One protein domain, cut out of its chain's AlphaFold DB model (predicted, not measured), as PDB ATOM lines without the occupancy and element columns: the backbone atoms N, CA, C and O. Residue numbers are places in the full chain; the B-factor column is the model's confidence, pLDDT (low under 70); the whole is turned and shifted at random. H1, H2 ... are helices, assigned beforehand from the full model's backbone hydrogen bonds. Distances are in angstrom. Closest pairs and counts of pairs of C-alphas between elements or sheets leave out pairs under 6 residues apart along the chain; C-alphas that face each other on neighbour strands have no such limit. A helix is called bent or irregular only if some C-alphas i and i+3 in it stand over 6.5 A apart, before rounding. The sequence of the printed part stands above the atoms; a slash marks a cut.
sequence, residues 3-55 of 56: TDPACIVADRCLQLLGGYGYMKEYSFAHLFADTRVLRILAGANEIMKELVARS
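Overview. This is residues 3 to 55 of the 56 residues of the protein "Acyl-CoA_dh_1 domain-containing protein" of Myxococcus xanthus (strain DK1622) (UniProt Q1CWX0). Going along from Thr 3, you meet a helical hairpin, with H1 and H2 side by side and H1 kinked near the end where the chain turns back, and then a third helix, H3, that continues the length past the open end of the hairpin. Residues 49 to 55, of which 49 to 54 belong to H3, stick out as a free arm. The printed part has 53 residues with three named helices in the order H1, H2, H3 and no named strand; its class is all helix. It is loose, with a radius of gyration of the C-alphas of 13.7 A, and spans 43 by 18 by 10 A, with the arm of H3 adding to the length.

Along the chain. Find C-alpha 3 at (282.350, 521.168, 396.891); from there H1 takes residues 3 to 22, 20.4 A from first to last C-alpha. It has a kink of 95 degrees near residue 16 and is irregular, with C-alphas 16 and 19 standing 9.3 A apart. H2, residues 27 to 37, begins at C-alpha 27 (297.821, 517.073, 385.952) and is 16.2 A long. H3, residues 45 to 54, is 14.2 A long and ends at C-alpha 54 (266.226, 519.431, 408.821).

Arrangement. Look first at H1 and H2, a helical hairpin: they touch, and their closest C-alphas, those of Tyr 22 and Ala 29, are 5.2 A apart. They run opposite ways at a shallow tilt of 33 degrees, only just short of steep. H1 and H3 are close but not clearly touching, the closest C-alphas being those of Thr 3 and Asn 45 at 7.8 A. H2 and H3 are apart. In H3 every O i to N i+4 pair is within hydrogen-bond range; in H1 12 of 16 are, and in H2 6 of 7.

Size, cuts and confidence. The C-alphas farthest apart, those of Glu 25 and Ser 55, are 44.3 A from each other. The printed part has no cut. The link from H1 to H2 is tight and the link from H2 to H3 is short. In this model the mean pLDDT of the printed part is 95.0, and no printed residue is under 70.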
ATOM      1  N   THR A   3     282.196 521.979 398.101       94.38
ATOM      2  CA  THR A   3     282.350 521.168 396.891       94.38
ATOM      3  C   THR A   3     281.682 521.800 395.659       94.38
ATOM      4  O   THR A   3     282.157 521.605 394.543       94.38
ATOM      5  N   ASP A   4     280.637 522.618 395.852       94.31
ATOM      6  CA  ASP A   4     279.982 523.400 394.789       94.31
ATOM      7  C   ASP A   4     280.925 524.472 394.184       94.31
ATOM      8  O   ASP A   4     281.188 524.422 392.979       94.31
ATOM      9  N   PRO A   5     281.492 525.419 394.966       95.94
ATOM     10  CA  PRO A   5     282.401 526.427 394.425       95.94
ATOM     11  C   PRO A   5     283.706 525.834 393.879       95.94
ATOM     12  O   PRO A   5     284.231 526.366 392.905       95.94
ATOM     13  N   ALA A   6     284.202 524.721 394.435       95.69
ATOM     14  CA  ALA A   6     285.379 524.034 393.896       95.69
ATOM     15  C   ALA A   6     285.166 523.562 392.444       95.69
ATOM     16  O   ALA A   6     286.022 523.806 391.595       95.69
ATOM     17  N   CYS A   7     284.003 522.967 392.136       95.81
ATOM     18  CA  CYS A   7     283.640 522.602 390.761       95.81
ATOM     19  C   CYS A   7     283.568 523.831 389.844       95.81
ATOM     20  O   CYS A   7     284.123 523.804 388.754       95.81
ATOM     21  N   ILE A   8     282.944 524.926 390.297       97.19
ATOM     22  CA  ILE A   8     282.801 526.151 389.489       97.19
ATOM     23  C   ILE A   8     284.168 526.752 389.139       97.19
ATOM     24  O   ILE A   8     284.378 527.218 388.019       97.19
ATOM     25  N   VAL A   9     285.104 526.768 390.090       97.31
ATOM     26  CA  VAL A   9     286.466 527.260 389.844       97.31
ATOM     27  C   VAL A   9     287.199 526.342 388.866       97.31
ATOM     28  O   VAL A   9     287.792 526.844 387.914       97.31
ATOM     29  N   ALA A  10     287.107 525.020 389.043       97.06
ATOM     30  CA  ALA A  10     287.706 524.057 388.122       97.06
ATOM     31  C   ALA A  10     287.147 524.200 386.691       97.06
ATOM     32  O   ALA A  10     287.927 524.232 385.740       97.06
ATOM     33  N   ASP A  11     285.832 524.389 386.538       97.25
ATOM     34  CA  ASP A  11     285.177 524.636 385.245       97.25
ATOM     35  C   ASP A  11     285.694 525.929 384.581       97.25
ATOM     36  O   ASP A  11     285.976 525.962 383.381       97.25
ATOM     37  N   ARG A  12     285.887 527.004 385.358       97.88
ATOM     38  CA  ARG A  12     286.449 528.269 384.845       97.88
ATOM     39  C   ARG A  12     287.905 528.123 384.414       97.88
ATOM     40  O   ARG A  12     288.282 528.646 383.369       97.88
ATOM     41  N   CYS A  13     288.717 527.416 385.194       96.75
ATOM     42  CA  CYS A  13     290.103 527.130 384.830       96.75
ATOM     43  C   CYS A  13     290.174 526.294 383.546       96.75
ATOM     44  O   CYS A  13     290.969 526.605 382.662       96.75
ATOM     45  N   LEU A  14     289.303 525.292 383.401       97.19
ATOM     46  CA  LEU A  14     289.206 524.483 382.190       97.19
ATOM     47  C   LEU A  14     288.875 525.335 380.956       97.19
ATOM     48  O   LEU A  14     289.518 525.189 379.920       97.19
ATOM     49  N   GLN A  15     287.932 526.274 381.083       97.62
ATOM     50  CA  GLN A  15     287.581 527.194 379.999       97.62
ATOM     51  C   GLN A  15     288.781 528.039 379.533       97.62
ATOM     52  O   GLN A  15     288.910 528.305 378.340       97.62
ATOM     53  N   LEU A  16     289.662 528.447 380.454       96.94
ATOM     54  CA  LEU A  16     290.880 529.207 380.136       96.94
ATOM     55  C   LEU A  16     291.977 528.336 379.508       96.94
ATOM     56  O   LEU A  16     292.713 528.804 378.645       96.94
ATOM     57  N   LEU A  17     292.090 527.077 379.939       96.00
ATOM     58  CA  LEU A  17     293.075 526.118 379.425       96.00
ATOM     59  C   LEU A  17     292.677 525.539 378.056       96.00
ATOM     60  O   LEU A  17     293.531 525.051 377.312       96.00
ATOM     61  N   GLY A  18     291.389 525.577 377.704       95.50
ATOM     62  CA  GLY A  18     290.871 525.016 376.459       95.50
ATOM     63  C   GLY A  18     291.110 523.506 376.364       95.50
ATOM     64  O   GLY A  18     291.032 522.782 377.357       95.50
ATOM     65  N   GLY A  19     291.437 523.015 375.163       94.88
ATOM     66  CA  GLY A  19     291.676 521.585 374.923       94.88
ATOM     67  C   GLY A  19     292.814 520.987 375.759       94.88
ATOM     68  O   GLY A  19     292.757 519.810 376.109       94.88
ATOM     69  N   TYR A  20     293.798 521.801 376.163       93.81
ATOM     70  CA  TYR A  20     294.888 521.363 377.038       93.81
ATOM     71  C   TYR A  20     294.392 520.911 378.411       93.81
ATOM     72  O   TYR A  20     294.945 519.978 378.988       93.81
ATOM     73  N   GLY A  21     293.320 521.516 378.928       94.75
ATOM     74  CA  GLY A  21     292.745 521.121 380.215       94.75
ATOM     75  C   GLY A  21     292.073 519.741 380.199       94.75
ATOM     76  O   GLY A  21     291.827 519.183 381.264       94.75
ATOM     77  N   TYR A  22     291.814 519.175 379.014       95.38
ATOM     78  CA  TYR A  22     291.264 517.824 378.832       95.38
ATOM     79  C   TYR A  22     292.322 516.751 378.540       95.38
ATOM     80  O   TYR A  22     292.007 515.559 378.539       95.38
ATOM     81  N   MET A  23     293.563 517.154 378.282       96.69
ATOM     82  CA  MET A  23     294.665 516.246 377.975       96.69
ATOM     83  C   MET A  23     295.169 515.587 379.265       96.69
ATOM     84  O   MET A  23     295.629 516.266 380.184       96.69
ATOM     85  N   LYS A  24     295.061 514.255 379.340       95.12
ATOM     86  CA  LYS A  24     295.434 513.457 380.527       95.12
ATOM     87  C   LYS A  24     296.935 513.469 380.808       95.12
ATOM     88  O   LYS A  24     297.363 513.094 381.892       95.12
ATOM     89  N   GLU A  25     297.726 513.916 379.848       95.38
ATOM     90  CA  GLU A  25     299.155 514.161 379.985       95.38
ATOM     91  C   GLU A  25     299.445 515.303 380.974       95.38
ATOM     92  O   GLU A  25     300.539 515.364 381.533       95.38
ATOM     93  N   TYR A  26     298.469 516.184 381.231       93.50
ATOM     94  CA  TYR A  26     298.588 517.269 382.200       93.50
ATOM     95  C   TYR A  26     297.800 516.976 383.477       93.50
ATOM     96  O   TYR A  26     296.640 516.558 383.456       93.50
ATOM     97  N   SER A  27     298.400 517.307 384.622       92.06
ATOM     98  CA  SER A  27     297.821 517.073 385.952       92.06
ATOM     99  C   SER A  27     296.459 517.747 386.164       92.06
ATOM    100  O   SER A  27     295.678 517.296 387.001       92.06
ATOM    101  N   PHE A  28     296.144 518.803 385.406       96.31
ATOM    102  CA  PHE A  28     294.865 519.500 385.524       96.31
ATOM    103  C   PHE A  28     293.675 518.622 385.121       96.31
ATOM    104  O   PHE A  28     292.640 518.694 385.774       96.31
ATOM    105  N   ALA A  29     293.811 517.757 384.112       96.44
ATOM    106  CA  ALA A  29     292.717 516.880 383.692       96.44
ATOM    107  C   ALA A  29     292.306 515.904 384.812       96.44
ATOM    108  O   ALA A  29     291.121 515.625 384.999       96.44
ATOM    109  N   HIS A  30     293.280 515.436 385.601       96.12
ATOM    110  CA  HIS A  30     293.033 514.627 386.795       96.12
ATOM    111  C   HIS A  30     292.361 515.443 387.898       96.12
ATOM    112  O   HIS A  30     291.317 515.038 388.395       96.12
ATOM    113  N   LEU A  31     292.881 516.636 388.201       96.00
ATOM    114  CA  LEU A  31     292.292 517.526 389.204       96.00
ATOM    115  C   LEU A  31     290.845 517.911 388.857       96.00
ATOM    116  O   LEU A  31     289.971 517.912 389.722       96.00
ATOM    117  N   PHE A  32     290.572 518.199 387.585       96.62
ATOM    118  CA  PHE A  32     289.225 518.453 387.098       96.62
ATOM    119  C   PHE A  32     288.314 517.253 387.376       96.62
ATOM    120  O   PHE A  32     287.265 517.423 387.993       96.62
ATOM    121  N   ALA A  33     288.729 516.035 387.012       95.75
ATOM    122  CA  ALA A  33     287.961 514.823 387.295       95.75
ATOM    123  C   ALA A  33     287.742 514.600 388.804       95.75
ATOM    124  O   ALA A  33     286.614 514.332 389.226       95.75
ATOM    125  N   ASP A  34     288.780 514.792 389.618       95.81
ATOM    126  CA  ASP A  34     288.719 514.638 391.071       95.81
ATOM    127  C   ASP A  34     287.735 515.631 391.695       95.81
ATOM    128  O   ASP A  34     286.909 515.257 392.526       95.81
ATOM    129  N   THR A  35     287.715 516.891 391.250       96.12
ATOM    130  CA  THR A  35     286.752 517.871 391.782       96.12
ATOM    131  C   THR A  35     285.294 517.483 391.526       96.12
ATOM    132  O   THR A  35     284.426 517.812 392.339       96.12
ATOM    133  N   ARG A  36     285.001 516.724 390.459       95.00
ATOM    134  CA  ARG A  36     283.633 516.268 390.148       95.00
ATOM    135  C   ARG A  36     283.096 515.274 391.168       95.00
ATOM    136  O   ARG A  36     281.904 515.339 391.478       95.00
ATOM    137  N   VAL A  37     283.944 514.384 391.694       95.94
ATOM    138  CA  VAL A  37     283.512 513.345 392.647       95.94
ATOM    139  C   VAL A  37     283.108 513.938 393.995       95.94
ATOM    140  O   VAL A  37     282.241 513.393 394.679       95.94
ATOM    141  N   LEU A  38     283.672 515.093 394.359       94.81
ATOM    142  CA  LEU A  38     283.472 515.720 395.666       94.81
ATOM    143  C   LEU A  38     282.012 516.085 395.960       94.81
ATOM    144  O   LEU A  38     281.639 516.183 397.120       94.81
ATOM    145  N   ARG A  39     281.167 516.275 394.939       94.69
ATOM    146  CA  ARG A  39     279.734 516.572 395.137       94.69
ATOM    147  C   ARG A  39     278.886 515.342 395.477       94.69
ATOM    148  O   ARG A  39     277.688 515.491 395.687       94.69
ATOM    149  N   ILE A  40     279.485 514.152 395.459       95.25
ATOM    150  CA  ILE A  40     278.821 512.853 395.643       95.25
ATOM    151  C   ILE A  40     279.478 512.078 396.792       95.25
ATOM    152  O   ILE A  40     278.799 511.394 397.559       95.25
ATOM    153  N   LEU A  41     280.806 512.175 396.901       92.81
ATOM    154  CA  LEU A  41     281.584 511.504 397.932       92.81
ATOM    155  C   LEU A  41     281.087 511.901 399.329       92.81
ATOM    156  O   LEU A  41     280.939 513.080 399.625       92.81
ATOM    157  N   ALA A  42     280.874 510.903 400.191       90.56
ATOM    158  CA  ALA A  42     280.374 511.076 401.559       90.56
ATOM    159  C   ALA A  42     278.980 511.733 401.674       90.56
ATOM    160  O   ALA A  42     278.602 512.187 402.752       90.56
ATOM    161  N   GLY A  43     278.196 511.721 400.592       93.00
ATOM    162  CA  GLY A  43     276.831 512.236 400.554       93.00
ATOM    163  C   GLY A  43     276.679 513.294 399.471       93.00
ATOM    164  O   GLY A  43     277.461 514.238 399.396       93.00
ATOM    165  N   ALA A  44     275.654 513.143 398.631       95.62
ATOM    166  CA  ALA A  44     275.372 514.129 397.601       95.62
ATOM    167  C   ALA A  44     275.079 515.500 398.226       95.62
ATOM    168  O   ALA A  44     274.452 515.588 399.288       95.62
ATOM    169  N   ASN A  45     275.499 516.573 397.555       94.88
ATOM    170  CA  ASN A  45     275.319 517.933 398.064       94.88
ATOM    171  C   ASN A  45     273.856 518.258 398.403       94.88
ATOM    172  O   ASN A  45     273.589 519.015 399.334       94.88
ATOM    173  N   GLU A  46     272.911 517.687 397.664       95.00
ATOM    174  CA  GLU A  46     271.470 517.801 397.876       95.00
ATOM    175  C   GLU A  46     271.046 517.162 399.202       95.00
ATOM    176  O   GLU A  46     270.352 517.803 399.988       95.00
ATOM    177  N   ILE A  47     271.531 515.951 399.494       95.38
ATOM    178  CA  ILE A  47     271.265 515.253 400.761       95.38
ATOM    179  C   ILE A  47     271.828 516.050 401.929       95.38
ATOM    180  O   ILE A  47     271.175 516.232 402.949       95.38
ATOM    181  N   MET A  48     273.033 516.582 401.779       94.56
ATOM    182  CA  MET A  48     273.637 517.367 402.842       94.56
ATOM    183  C   MET A  48     272.923 518.712 403.057       94.56
ATOM    184  O   MET A  48     272.790 519.159 404.195       94.56
ATOM    185  N   LYS A  49     272.429 519.354 401.988       93.75
ATOM    186  CA  LYS A  49     271.562 520.543 402.088       93.75
ATOM    187  C   LYS A  49     270.255 520.206 402.805       93.75
ATOM    188  O   LYS A  49     269.821 520.976 403.654       93.75
ATOM    189  N   GLU A  50     269.668 519.050 402.510       95.75
ATOM    190  CA  GLU A  50     268.479 518.547 403.196       95.75
ATOM    191  C   GLU A  50     268.739 518.267 404.686       95.75
ATOM    192  O   GLU A  50     267.938 518.667 405.525       95.75
ATOM    193  N   LEU A  51     269.873 517.654 405.041       93.81
ATOM    194  CA  LEU A  51     270.264 517.436 406.440       93.81
ATOM    195  C   LEU A  51     270.409 518.754 407.209       93.81
ATOM    196  O   LEU A  51     269.910 518.859 408.328       93.81
ATOM    197  N   VAL A  52     271.044 519.767 406.611       92.38
ATOM    198  CA  VAL A  52     271.148 521.109 407.211       92.38
ATOM    199  C   VAL A  52     269.768 521.754 407.349       92.38
ATOM    200  O   VAL A  52     269.483 522.328 408.389       92.38
ATOM    201  N   ALA A  53     268.891 521.619 406.351       94.50
ATOM    202  CA  ALA A  53     267.533 522.164 406.407       94.50
ATOM    203  C   ALA A  53     266.637 521.477 407.456       94.50
ATOM    204  O   ALA A  53     265.688 522.083 407.945       94.50
ATOM    205  N   ARG A  54     266.921 520.210 407.782       93.62
ATOM    206  CA  ARG A  54     266.226 519.431 408.821       93.62
ATOM    207  C   ARG A  54     266.822 519.619 410.216       93.62
ATOM    208  O   ARG A  54     266.188 519.220 411.189       93.62
ATOM    209  N   SER A  55     268.040 520.144 410.309       80.25
ATOM    210  CA  SER A  55     268.699 520.388 411.589       80.25
ATOM    211  C   SER A  55     268.061 521.628 412.238       80.25
ATOM    212  O   SER A  55     268.011 522.662 411.572       80.25
TER     213      SER A  55